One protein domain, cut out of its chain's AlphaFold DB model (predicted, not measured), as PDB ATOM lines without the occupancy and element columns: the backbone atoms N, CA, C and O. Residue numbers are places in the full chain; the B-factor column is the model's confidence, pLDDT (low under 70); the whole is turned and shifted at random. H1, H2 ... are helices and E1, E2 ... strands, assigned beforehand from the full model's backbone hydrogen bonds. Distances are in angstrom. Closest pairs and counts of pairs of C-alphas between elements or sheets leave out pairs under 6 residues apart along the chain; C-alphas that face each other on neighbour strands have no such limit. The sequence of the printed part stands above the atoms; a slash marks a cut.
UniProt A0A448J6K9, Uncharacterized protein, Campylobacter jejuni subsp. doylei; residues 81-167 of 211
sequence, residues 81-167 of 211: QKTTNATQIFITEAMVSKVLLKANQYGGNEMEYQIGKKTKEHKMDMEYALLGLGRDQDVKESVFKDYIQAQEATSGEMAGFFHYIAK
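What this domain is: This is residues 81 to 167 of the 211 residues of an uncharacterized protein of Campylobacter jejuni subsp. doylei (UniProt A0A448J6K9). One long helix, H2, has the extended link of residues 87 to 97 running back beside it, while strand E1, before that link, reaches on past the end of H2 at Leu 130; short H1 and a free loop, residues 103 to 108, make the turn at one end of H2, and short H3 and H4 with a long loop, residues 143 to 160, gather towards the other. The 87 printed residues hold E1, H1, H2, H3 and H4 in that order, mostly helix, with 41 residues in named elements. The rod spans 59 by 27 by 26 A and is only just loose, close to extended, with a radius of gyration of the C-alphas of 18.0 A.

Where its parts are: H2, residues 110 to 130, is 30.3 A long from C-alpha 110 at (61.011, 3.944, -28.431). H1 is residues 98 to 102, H3 139 to 142, H4 161 to 165. E1, residues 81 to 86, is 17.1 A long from C-alpha 81 at (14.236, -15.641, -27.299).

How they stand to each other: H2 and H1 only just touch, only at the corner, with 3 pairs of C-alphas within 8 A, the closest Leu 101 and Glu 110 at 6.4 A. H2 and H4 are close but not clearly touching; the closest C-alphas, Leu 130 and Phe 161, are 6.2 A apart. H3 is apart from H2. E1 pairs with no named strand. Every O i to N i+4 pair is within hydrogen-bond range in H2 and H4; H1 has 0 of 1, with 1 of 2 O i to N i+3 pairs, and H3 is too short for one.

The domain as a whole: The C-alphas farthest apart, Gln 81 and Asn 104, are 60.1 A apart. The printed part has no cut. The links E1 to H1 and H3 to H4 are long. Residues 106 to 107 have pLDDT under 70.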
ATOM      1  N   GLN A  81      13.063 -14.972 -26.729       83.75
ATOM      2  CA  GLN A  81      14.236 -15.641 -27.299       83.75
ATOM      3  C   GLN A  81      15.518 -15.199 -26.588       83.75
ATOM      4  O   GLN A  81      15.747 -14.010 -26.364       83.75
ATOM      5  N   LYS A  82      16.378 -16.165 -26.243       88.31
ATOM      6  CA  LYS A  82      17.702 -15.918 -25.658       88.31
ATOM      7  C   LYS A  82      18.767 -16.001 -26.750       88.31
ATOM      8  O   LYS A  82      18.938 -17.055 -27.351       88.31
ATOM      9  N   THR A  83      19.523 -14.925 -26.935       88.75
ATOM     10  CA  THR A  83      20.686 -14.880 -27.834       88.75
ATOM     11  C   THR A  83      21.967 -14.805 -27.009       88.75
ATOM     12  O   THR A  83      21.969 -14.200 -25.937       88.75
ATOM     13  N   THR A  84      23.046 -15.446 -27.466       90.56
ATOM     14  CA  THR A  84      24.326 -15.528 -26.739       90.56
ATOM     15  C   THR A  84      25.503 -15.213 -27.661       90.56
ATOM     16  O   THR A  84      25.446 -15.501 -28.854       90.56
ATOM     17  N   ASN A  85      26.561 -14.624 -27.099       90.62
ATOM     18  CA  ASN A  85      27.882 -14.477 -27.709       90.62
ATOM     19  C   ASN A  85      28.978 -14.925 -26.730       90.62
ATOM     20  O   ASN A  85      28.774 -14.886 -25.511       90.62
ATOM     21  N   ALA A  86      30.147 -15.289 -27.250       90.56
ATOM     22  CA  ALA A  86      31.357 -15.507 -26.467       90.56
ATOM     23  C   ALA A  86      32.165 -14.215 -26.283       90.56
ATOM     24  O   ALA A  86      32.156 -13.314 -27.121       90.56
ATOM     25  N   THR A  87      32.892 -14.140 -25.173       87.25
ATOM     26  CA  THR A  87      33.924 -13.122 -24.951       87.25
ATOM     27  C   THR A  87      35.265 -13.610 -25.496       87.25
ATOM     28  O   THR A  87      35.632 -14.764 -25.287       87.25
ATOM     29  N   GLN A  88      36.020 -12.729 -26.151       87.56
ATOM     30  CA  GLN A  88      37.331 -13.042 -26.725       87.56
ATOM     31  C   GLN A  88      38.442 -12.266 -26.016       87.56
ATOM     32  O   GLN A  88      38.260 -11.115 -25.616       87.56
ATOM     33  N   ILE A  89      39.605 -12.903 -25.883       88.94
ATOM     34  CA  ILE A  89      40.816 -12.285 -25.346       88.94
ATOM     35  C   ILE A  89      41.693 -11.860 -26.522       88.94
ATOM     36  O   ILE A  89      42.075 -12.689 -27.346       88.94
ATOM     37  N   PHE A  90      42.032 -10.576 -26.574       88.31
ATOM     38  CA  PHE A  90      42.981 -10.031 -27.539       88.31
ATOM     39  C   PHE A  90      44.334  -9.830 -26.859       88.31
ATOM     40  O   PHE A  90      44.403  -9.276 -25.761       88.31
ATOM     41  N   ILE A  91      45.413 -10.256 -27.512       90.50
ATOM     42  CA  ILE A  91      46.782 -10.114 -27.008       90.50
ATOM     43  C   ILE A  91      47.614  -9.447 -28.097       90.50
ATOM     44  O   ILE A  91      47.708  -9.950 -29.212       90.50
ATOM     45  N   THR A  92      48.235  -8.319 -27.762       89.38
ATOM     46  CA  THR A  92      49.134  -7.595 -28.662       89.38
ATOM     47  C   THR A  92      50.353  -7.152 -27.865       89.38
ATOM     48  O   THR A  92      50.239  -6.353 -26.936       89.38
ATOM     49  N   GLU A  93      51.527  -7.678 -28.207       88.00
ATOM     50  CA  GLU A  93      52.749  -7.471 -27.425       88.00
ATOM     51  C   GLU A  93      53.640  -6.372 -28.022       88.00
ATOM     52  O   GLU A  93      53.850  -6.293 -29.236       88.00
ATOM     53  N   ALA A  94      54.197  -5.530 -27.149       84.62
ATOM     54  CA  ALA A  94      55.222  -4.545 -27.477       84.62
ATOM     55  C   ALA A  94      56.516  -4.913 -26.741       84.62
ATOM     56  O   ALA A  94      56.504  -5.090 -25.524       84.62
ATOM     57  N   MET A  95      57.637  -5.011 -27.458       82.38
ATOM     58  CA  MET A  95      58.937  -5.321 -26.858       82.38
ATOM     59  C   MET A  95      60.013  -4.378 -27.388       82.38
ATOM     60  O   MET A  95      60.121  -4.160 -28.593       82.38
ATOM     61  N   VAL A  96      60.832  -3.847 -26.479       81.12
ATOM     62  CA  VAL A  96      61.991  -3.001 -26.792       81.12
ATOM     63  C   VAL A  96      63.174  -3.436 -25.927       81.12
ATOM     64  O   VAL A  96      63.024  -3.713 -24.736       81.12
ATOM     65  N   SER A  97      64.370  -3.500 -26.517       84.38
ATOM     66  CA  SER A  97      65.596  -3.839 -25.784       84.38
ATOM     67  C   SER A  97      65.998  -2.737 -24.797       84.38
ATOM     68  O   SER A  97      65.908  -1.546 -25.097       84.38
ATOM     69  N   LYS A  98      66.552  -3.130 -23.640       80.19
ATOM     70  CA  LYS A  98      67.059  -2.208 -22.603       80.19
ATOM     71  C   LYS A  98      68.145  -1.252 -23.106       80.19
ATOM     72  O   LYS A  98      68.294  -0.169 -22.549       80.19
ATOM     73  N   VAL A  99      68.909  -1.650 -24.124       78.31
ATOM     74  CA  VAL A  99      69.941  -0.793 -24.729       78.31
ATOM     75  C   VAL A  99      69.295   0.285 -25.596       78.31
ATOM     76  O   VAL A  99      69.680   1.446 -25.500       78.31
ATOM     77  N   LEU A 100      68.266  -0.072 -26.373       76.31
ATOM     78  CA  LEU A 100      67.515   0.888 -27.182       76.31
ATOM     79  C   LEU A 100      66.774   1.903 -26.307       76.31
ATOM     80  O   LEU A 100      66.799   3.083 -26.628       76.31
ATOM     81  N   LEU A 101      66.215   1.476 -25.170       73.56
ATOM     82  CA  LEU A 101      65.577   2.367 -24.190       73.56
ATOM     83  C   LEU A 101      66.496   3.479 -23.662       73.56
ATOM     84  O   LEU A 101      66.015   4.534 -23.265       73.56
ATOM     85  N   LYS A 102      67.808   3.228 -23.601       73.44
ATOM     86  CA  LYS A 102      68.802   4.191 -23.103       73.44
ATOM     87  C   LYS A 102      69.471   4.996 -24.216       73.44
ATOM     88  O   LYS A 102      70.205   5.934 -23.917       73.44
ATOM     89  N   ALA A 103      69.281   4.606 -25.473       75.56
ATOM     90  CA  ALA A 103      69.867   5.301 -26.605       75.56
ATOM     91  C   ALA A 103      69.056   6.564 -26.922       75.56
ATOM     92  O   ALA A 103      67.828   6.535 -26.907       75.56
ATOM     93  N   ASN A 104      69.740   7.658 -27.257       71.81
ATOM     94  CA  ASN A 104      69.079   8.841 -27.802       71.81
ATOM     95  C   ASN A 104      68.647   8.542 -29.238       71.81
ATOM     96  O   ASN A 104      69.491   8.356 -30.115       71.81
ATOM     97  N   GLN A 105      67.337   8.477 -29.459       71.56
ATOM     98  CA  GLN A 105      66.733   8.158 -30.748       71.56
ATOM     99  C   GLN A 105      65.867   9.323 -31.229       71.56
ATOM    100  O   GLN A 105      65.307  10.080 -30.434       71.56
ATOM    101  N   TYR A 106      65.760   9.468 -32.548       68.81
ATOM    102  CA  TYR A 106      64.770  10.357 -33.150       68.81
ATOM    103  C   TYR A 106      63.370   9.775 -32.911       68.81
ATOM    104  O   TYR A 106      63.188   8.565 -33.006       68.81
ATOM    105  N   GLY A 107      62.380  10.613 -32.613       67.19
ATOM    106  CA  GLY A 107      61.016  10.168 -32.305       67.19
ATOM    107  C   GLY A 107      60.716   9.964 -30.818       67.19
ATOM    108  O   GLY A 107      59.600   9.562 -30.494       67.19
ATOM    109  N   GLY A 108      61.655  10.282 -29.922       76.75
ATOM    110  CA  GLY A 108      61.461  10.200 -28.473       76.75
ATOM    111  C   GLY A 108      61.735   8.803 -27.909       76.75
ATOM    112  O   GLY A 108      62.659   8.118 -28.341       76.75
ATOM    113  N   ASN A 109      60.962   8.399 -26.899       81.12
ATOM    114  CA  ASN A 109      61.116   7.100 -26.249       81.12
ATOM    115  C   ASN A 109      60.531   5.977 -27.120       81.12
ATOM    116  O   ASN A 109      59.321   5.904 -27.340       81.12
ATOM    117  N   GLU A 110      61.391   5.057 -27.556       79.44
ATOM    118  CA  GLU A 110      61.011   3.944 -28.431       79.44
ATOM    119  C   GLU A 110      59.927   3.045 -27.821       79.44
ATOM    120  O   GLU A 110      59.072   2.522 -28.532       79.44
ATOM    121  N   MET A 111      59.892   2.897 -26.494       83.56
ATOM    122  CA  MET A 111      58.842   2.109 -25.844       83.56
ATOM    123  C   MET A 111      57.469   2.759 -25.978       83.56
ATOM    124  O   MET A 111      56.502   2.084 -26.318       83.56
ATOM    125  N   GLU A 112      57.373   4.066 -25.753       82.31
ATOM    126  CA  GLU A 112      56.111   4.798 -25.901       82.31
ATOM    127  C   GLU A 112      55.630   4.757 -27.352       82.31
ATOM    128  O   GLU A 112      54.442   4.555 -27.617       82.31
ATOM    129  N   TYR A 113      56.562   4.857 -28.301       84.12
ATOM    130  CA  TYR A 113      56.268   4.731 -29.721       84.12
ATOM    131  C   TYR A 113      55.711   3.346 -30.085       84.12
ATOM    132  O   TYR A 113      54.684   3.251 -30.772       84.12
ATOM    133  N   GLN A 114      56.348   2.271 -29.610       85.56
ATOM    134  CA  GLN A 114      55.888   0.905 -29.863       85.56
ATOM    135  C   GLN A 114      54.559   0.618 -29.165       85.56
ATOM    136  O   GLN A 114      53.666   0.058 -29.796       85.56
ATOM    137  N   ILE A 115      54.362   1.075 -27.924       86.44
ATOM    138  CA  ILE A 115      53.074   0.965 -27.221       86.44
ATOM    139  C   ILE A 115      51.978   1.707 -27.987       86.44
ATOM    140  O   ILE A 115      50.906   1.148 -28.221       86.44
ATOM    141  N   GLY A 116      52.229   2.940 -28.434       85.44
ATOM    142  CA  GLY A 116      51.255   3.719 -29.198       85.44
ATOM    143  C   GLY A 116      50.898   3.065 -30.534       85.44
ATOM    144  O   GLY A 116      49.731   3.051 -30.929       85.44
ATOM    145  N   LYS A 117      51.882   2.468 -31.219       86.88
ATOM    146  CA  LYS A 117      51.659   1.686 -32.442       86.88
ATOM    147  C   LYS A 117      50.820   0.438 -32.153       86.88
ATOM    148  O   LYS A 117      49.789   0.242 -32.788       86.88
ATOM    149  N   LYS A 118      51.222  -0.352 -31.162       89.56
ATOM    150  CA  LYS A 118      50.571  -1.610 -30.787       89.56
ATOM    151  C   LYS A 118      49.155  -1.405 -30.267       89.56
ATOM    152  O   LYS A 118      48.277  -2.186 -30.593       89.56
ATOM    153  N   THR A 119      48.894  -0.309 -29.561       87.81
ATOM    154  CA  THR A 119      47.537   0.055 -29.127       87.81
ATOM    155  C   THR A 119      46.613   0.314 -30.319       87.81
ATOM    156  O   THR A 119      45.444  -0.057 -30.284       87.81
ATOM    157  N   LYS A 120      47.117   0.945 -31.388       89.00
ATOM    158  CA  LYS A 120      46.331   1.169 -32.610       89.00
ATOM    159  C   LYS A 120      46.063  -0.140 -33.353       89.00
ATOM    160  O   LYS A 120      44.931  -0.361 -33.759       89.00
ATOM    161  N   GLU A 121      47.075  -0.997 -33.480       88.88
ATOM    162  CA  GLU A 121      46.936  -2.352 -34.042       88.88
ATOM    163  C   GLU A 121      45.902  -3.167 -33.257       88.88
ATOM    164  O   GLU A 121      44.948  -3.661 -33.839       88.88
ATOM    165  N   HIS A 122      45.990  -3.159 -31.929       91.62
ATOM    166  CA  HIS A 122      45.050  -3.859 -31.058       91.62
ATOM    167  C   HIS A 122      43.597  -3.407 -31.257       91.62
ATOM    168  O   HIS A 122      42.684  -4.225 -31.308       91.62
ATOM    169  N   LYS A 123      43.356  -2.098 -31.407       90.75
ATOM    170  CA  LYS A 123      42.009  -1.591 -31.710       90.75
ATOM    171  C   LYS A 123      41.519  -2.034 -33.091       90.75
ATOM    172  O   LYS A 123      40.326  -2.284 -33.243       90.75
ATOM    173  N   MET A 124      42.409  -2.121 -34.080       90.56
ATOM    174  CA  MET A 124      42.066  -2.640 -35.408       90.56
ATOM    175  C   MET A 124      41.726  -4.135 -35.345       90.56
ATOM    176  O   MET A 124      40.727  -4.542 -35.931       90.56
ATOM    177  N   ASP A 125      42.469  -4.924 -34.564       91.00
ATOM    178  CA  ASP A 125      42.175  -6.347 -34.336       91.00
ATOM    179  C   ASP A 125      40.788  -6.538 -33.695       91.00
ATOM    180  O   ASP A 125      40.029  -7.430 -34.081       91.00
ATOM    181  N   MET A 126      40.409  -5.656 -32.760       90.75
ATOM    182  CA  MET A 126      39.072  -5.665 -32.157       90.75
ATOM    183  C   MET A 126      37.958  -5.380 -33.176       90.75
ATOM    184  O   MET A 126      36.925  -6.045 -33.146       90.75
ATOM    185  N   GLU A 127      38.132  -4.409 -34.079       90.25
ATOM    186  CA  GLU A 127      37.142  -4.146 -35.140       90.25
ATOM    187  C   GLU A 127      37.062  -5.284 -36.155       90.25
ATOM    188  O   GLU A 127      35.972  -5.644 -36.601       90.25
ATOM    189  N   TYR A 128      38.208  -5.871 -36.486       91.00
ATOM    190  CA  TYR A 128      38.291  -7.011 -37.384       91.00
ATOM    191  C   TYR A 128      37.490  -8.205 -36.843       91.00
ATOM    192  O   TYR A 128      36.679  -8.795 -37.563       91.00
ATOM    193  N   ALA A 129      37.625  -8.490 -35.545       90.88
ATOM    194  CA  ALA A 129      36.829  -9.505 -34.861       90.88
ATOM    195  C   ALA A 129      35.341  -9.135 -34.753       90.88
ATOM    196  O   ALA A 129      34.485  -9.996 -34.948       90.88
ATOM    197  N   LEU A 130      35.001  -7.860 -34.522       90.50
ATOM    198  CA  LEU A 130      33.606  -7.399 -34.459       90.50
ATOM    199  C   LEU A 130      32.853  -7.613 -35.784       90.50
ATOM    200  O   LEU A 130      31.647  -7.875 -35.791       90.50
ATOM    201  N   LEU A 131      33.558  -7.527 -36.913       90.31
ATOM    202  CA  LEU A 131      33.010  -7.848 -38.230       90.31
ATOM    203  C   LEU A 131      32.919  -9.362 -38.490       90.31
ATOM    204  O   LEU A 131      32.225  -9.768 -39.419       90.31
ATOM    205  N   GLY A 132      33.551 -10.197 -37.661       89.25
ATOM    206  CA  GLY A 132      33.599 -11.651 -37.821       89.25
ATOM    207  C   GLY A 132      34.589 -12.110 -38.893       89.25
ATOM    208  O   GLY A 132      34.387 -13.154 -39.506       89.25
ATOM    209  N   LEU A 133      35.631 -11.327 -39.173       89.44
ATOM    210  CA  LEU A 133      36.605 -11.618 -40.226       89.44
ATOM    211  C   LEU A 133      37.739 -12.532 -39.719       89.44
ATOM    212  O   LEU A 133      38.028 -12.579 -38.526       89.44
ATOM    213  N   GLY A 134      38.398 -13.255 -40.634       86.69
ATOM    214  CA  GLY A 134      39.572 -14.098 -40.345       86.69
ATOM    215  C   GLY A 134      39.287 -15.448 -39.685       86.69
ATOM    216  O   GLY A 134      40.214 -16.084 -39.194       86.69
ATOM    217  N   ARG A 135      38.028 -15.887 -39.680       86.75
ATOM    218  CA  ARG A 135      37.580 -17.163 -39.100       86.75
ATOM    219  C   ARG A 135      37.484 -18.279 -40.139       86.75
ATOM    220  O   ARG A 135      37.283 -19.439 -39.787       86.75
ATOM    221  N   ASP A 136      37.574 -17.933 -41.419       88.12
ATOM    222  CA  ASP A 136      37.632 -18.851 -42.557       88.12
ATOM    223  C   ASP A 136      38.583 -18.312 -43.638       88.12
ATOM    224  O   ASP A 136      38.971 -17.141 -43.595       88.12
ATOM    225  N   GLN A 137      38.951 -19.165 -44.595       87.06
ATOM    226  CA  GLN A 137      39.643 -18.768 -45.819       87.06
ATOM    227  C   GLN A 137      38.736 -17.911 -46.709       87.06
ATOM    228  O   GLN A 137      39.218 -16.954 -47.316       87.06
ATOM    229  N   ASP A 138      37.431 -18.212 -46.761       87.19
ATOM    230  CA  ASP A 138      36.465 -17.345 -47.435       87.19
ATOM    231  C   ASP A 138      35.908 -16.287 -46.472       87.19
ATOM    232  O   ASP A 138      35.200 -16.566 -45.500       87.19
ATOM    233  N   VAL A 139      36.192 -15.022 -46.779       85.62
ATOM    234  CA  VAL A 139      35.691 -13.863 -46.032       85.62
ATOM    235  C   VAL A 139      34.158 -13.836 -45.992       85.62
ATOM    236  O   VAL A 139      33.582 -13.422 -44.985       85.62
ATOM    237  N   LYS A 140      33.493 -14.305 -47.055       84.69
ATOM    238  CA  LYS A 140      32.028 -14.336 -47.165       84.69
ATOM    239  C   LYS A 140      31.405 -15.330 -46.189       84.69
ATOM    240  O   LYS A 140      30.320 -15.071 -45.676       84.69
ATOM    241  N   GLU A 141      32.096 -16.428 -45.893       86.94
ATOM    242  CA  GLU A 141      31.657 -17.414 -44.906       86.94
ATOM    243  C   GLU A 141      32.041 -16.997 -43.482       86.94
ATOM    244  O   GLU A 141      31.240 -17.133 -42.553       86.94
ATOM    245  N   SER A 142      33.239 -16.424 -43.317       89.19
ATOM    246  CA  SER A 142      33.792 -15.996 -42.028       89.19
ATOM    247  C   SER A 142      32.813 -15.133 -41.223       89.19
ATOM    248  O   SER A 142      32.578 -15.405 -40.044       89.19
ATOM    249  N   VAL A 143      32.196 -14.132 -41.862       90.31
ATOM    250  CA  VAL A 143      31.323 -13.145 -41.196       90.31
ATOM    251  C   VAL A 143      30.045 -13.742 -40.592       90.31
ATOM    252  O   VAL A 143      29.432 -13.126 -39.717       90.31
ATOM    253  N   PHE A 144      29.637 -14.935 -41.036       91.00
ATOM    254  CA  PHE A 144      28.421 -15.606 -40.574       91.00
ATOM    255  C   PHE A 144      28.667 -16.723 -39.561       91.00
ATOM    256  O   PHE A 144      27.696 -17.289 -39.050       91.00
ATOM    257  N   LYS A 145      29.929 -17.052 -39.263       90.06
ATOM    258  CA  LYS A 145      30.252 -18.114 -38.308       90.06
ATOM    259  C   LYS A 145      29.708 -17.794 -36.917       90.06
ATOM    260  O   LYS A 145      29.811 -16.662 -36.439       90.06
ATOM    261  N   ASP A 146      29.167 -18.819 -36.268       90.44
ATOM    262  CA  ASP A 146      28.690 -18.740 -34.886       90.44
ATOM    263  C   ASP A 146      29.856 -18.538 -33.910       90.44
ATOM    264  O   ASP A 146      31.021 -18.737 -34.264       90.44
ATOM    265  N   TYR A 147      29.572 -18.097 -32.689       91.19
ATOM    266  CA  TYR A 147      30.590 -17.889 -31.669       91.19
ATOM    267  C   TYR A 147      31.225 -19.226 -31.269       91.19
ATOM    268  O   TYR A 147      30.588 -20.277 -31.272       91.19
ATOM    269  N   ILE A 148      32.496 -19.185 -30.879       91.25
ATOM    270  CA  ILE A 148      33.192 -20.336 -30.303       91.25
ATOM    271  C   ILE A 148      33.477 -19.992 -28.852       91.25
ATOM    272  O   ILE A 148      34.200 -19.044 -28.550       91.25
ATOM    273  N   GLN A 149      32.889 -20.748 -27.930       89.12
ATOM    274  CA  GLN A 149      33.219 -20.599 -26.519       89.12
ATOM    275  C   GLN A 149      34.615 -21.175 -26.260       89.12
ATOM    276  O   GLN A 149      34.924 -22.277 -26.713       89.12
ATOM    277  N   ALA A 150      35.430 -20.454 -25.490       87.31
ATOM    278  CA  ALA A 150      36.738 -20.944 -25.075       87.31
ATOM    279  C   ALA A 150      36.615 -22.275 -24.305       87.31
ATOM    280  O   ALA A 150      35.801 -22.405 -23.385       87.31
ATOM    281  N   GLN A 151      37.449 -23.241 -24.680       85.38
ATOM    282  CA  GLN A 151      37.601 -24.550 -24.038       85.38
ATOM    283  C   GLN A 151      39.094 -24.825 -23.812       85.38
ATOM    284  O   GLN A 151      39.939 -24.059 -24.267       85.38
ATOM    285  N   GLU A 152      39.442 -25.917 -23.128       80.94
ATOM    286  CA  GLU A 152      40.835 -26.214 -22.746       80.94
ATOM    287  C   GLU A 152      41.827 -26.230 -23.925       80.94
ATOM    288  O   GLU A 152      42.985 -25.859 -23.748       80.94
ATOM    289  N   ALA A 153      41.377 -26.609 -25.127       84.25
ATOM    290  CA  ALA A 153      42.200 -26.674 -26.338       84.25
ATOM    291  C   ALA A 153      41.766 -25.698 -27.449       84.25
ATOM    292  O   ALA A 153      42.376 -25.685 -28.518       84.25
ATOM    293  N   THR A 154      40.730 -24.886 -27.215       85.31
ATOM    294  CA  THR A 154      40.118 -24.045 -28.253       85.31
ATOM    295  C   THR A 154      40.005 -22.611 -27.763       85.31
ATOM    296  O   THR A 154      39.350 -22.336 -26.754       85.31
ATOM    297  N   SER A 155      40.628 -21.682 -28.488       86.50
ATOM    298  CA  SER A 155      40.492 -20.250 -28.225       86.50
ATOM    299  C   SER A 155      39.044 -19.797 -28.419       86.50
ATOM    300  O   SER A 155      38.364 -20.226 -29.347       86.50
ATOM    301  N   GLY A 156      38.568 -18.929 -27.524       85.75
ATOM    302  CA  GLY A 156      37.244 -18.331 -27.656       85.75
ATOM    303  C   GLY A 156      37.231 -17.261 -28.742       85.75
ATOM    304  O   GLY A 156      38.077 -16.369 -28.735       85.75
ATOM    305  N   GLU A 157      36.252 -17.330 -29.634       89.81
ATOM    306  CA  GLU A 157      36.051 -16.372 -30.718       89.81
ATOM    307  C   GLU A 157      34.630 -15.822 -30.659       89.81
ATOM    308  O   GLU A 157      33.657 -16.582 -30.599       89.81
ATOM    309  N   MET A 158      34.499 -14.497 -30.691       90.12
ATOM    310  CA  MET A 158      33.181 -13.872 -30.744       90.12
ATOM    311  C   MET A 158      32.558 -14.017 -32.139       90.12
ATOM    312  O   MET A 158      33.257 -13.999 -33.153       90.12
ATOM    313  N   ALA A 159      31.230 -14.117 -32.199       91.69
ATOM    314  CA  ALA A 159      30.512 -13.971 -33.461       91.69
ATOM    315  C   ALA A 159      30.481 -12.499 -33.894       91.69
ATOM    316  O   ALA A 159      30.344 -11.592 -33.064       91.69
ATOM    317  N   GLY A 160      30.578 -12.281 -35.206       90.12
ATOM    318  CA  GLY A 160      30.537 -10.955 -35.810       90.12
ATOM    319  C   GLY A 160      29.124 -10.385 -35.930       90.12
ATOM    320  O   GLY A 160      28.115 -11.074 -35.767       90.12
ATOM    321  N   PHE A 161      29.042  -9.105 -36.285       88.81
ATOM    322  CA  PHE A 161      27.773  -8.394 -36.456       88.81
ATOM    323  C   PHE A 161      26.832  -9.059 -37.480       88.81
ATOM    324  O   PHE A 161      25.629  -9.173 -37.236       88.81
ATOM    325  N   PHE A 162      27.367  -9.555 -38.602       89.25
ATOM    326  CA  PHE A 162      26.573 -10.161 -39.680       89.25
ATOM    327  C   PHE A 162      25.865 -11.455 -39.267       89.25
ATOM    328  O   PHE A 162      24.721 -11.668 -39.674       89.25
ATOM    329  N   HIS A 163      26.488 -12.272 -38.414       90.56
ATOM    330  CA  HIS A 163      25.861 -13.464 -37.843       90.56
ATOM    331  C   HIS A 163      24.554 -13.116 -37.105       90.56
ATOM    332  O   HIS A 163      23.508 -13.720 -37.345       90.56
ATOM    333  N   TYR A 164      24.564 -12.066 -36.278       89.06
ATOM    334  CA  TYR A 164      23.369 -11.647 -35.539       89.06
ATOM    335  C   TYR A 164      22.314 -10.973 -36.425       89.06
ATOM    336  O   TYR A 164      21.115 -11.178 -36.222       89.06
ATOM    337  N   ILE A 165      22.724 -10.217 -37.449       89.12
ATOM    338  CA  ILE A 165      21.788  -9.643 -38.433       89.12
ATOM    339  C   ILE A 165      21.082 -10.744 -39.239       89.12
ATOM    340  O   ILE A 165      19.920 -10.583 -39.619       89.12
ATOM    341  N   ALA A 166      21.745 -11.878 -39.477       87.56
ATOM    342  CA  ALA A 166      21.161 -13.008 -40.192       87.56
ATOM    343  C   ALA A 166      19.987 -13.674 -39.447       87.56
ATOM    344  O   ALA A 166      19.274 -14.471 -40.054       87.56
ATOM    345  N   LYS A 167      19.729 -13.336 -38.170       85.38
ATOM    346  CA  LYS A 167      18.584 -13.836 -37.376       85.38
ATOM    347  C   LYS A 167      18.431 -15.367 -37.424       85.38
ATOM    348  O   LYS A 167      17.329 -15.880 -37.622       85.38
TER     349      LYS A 167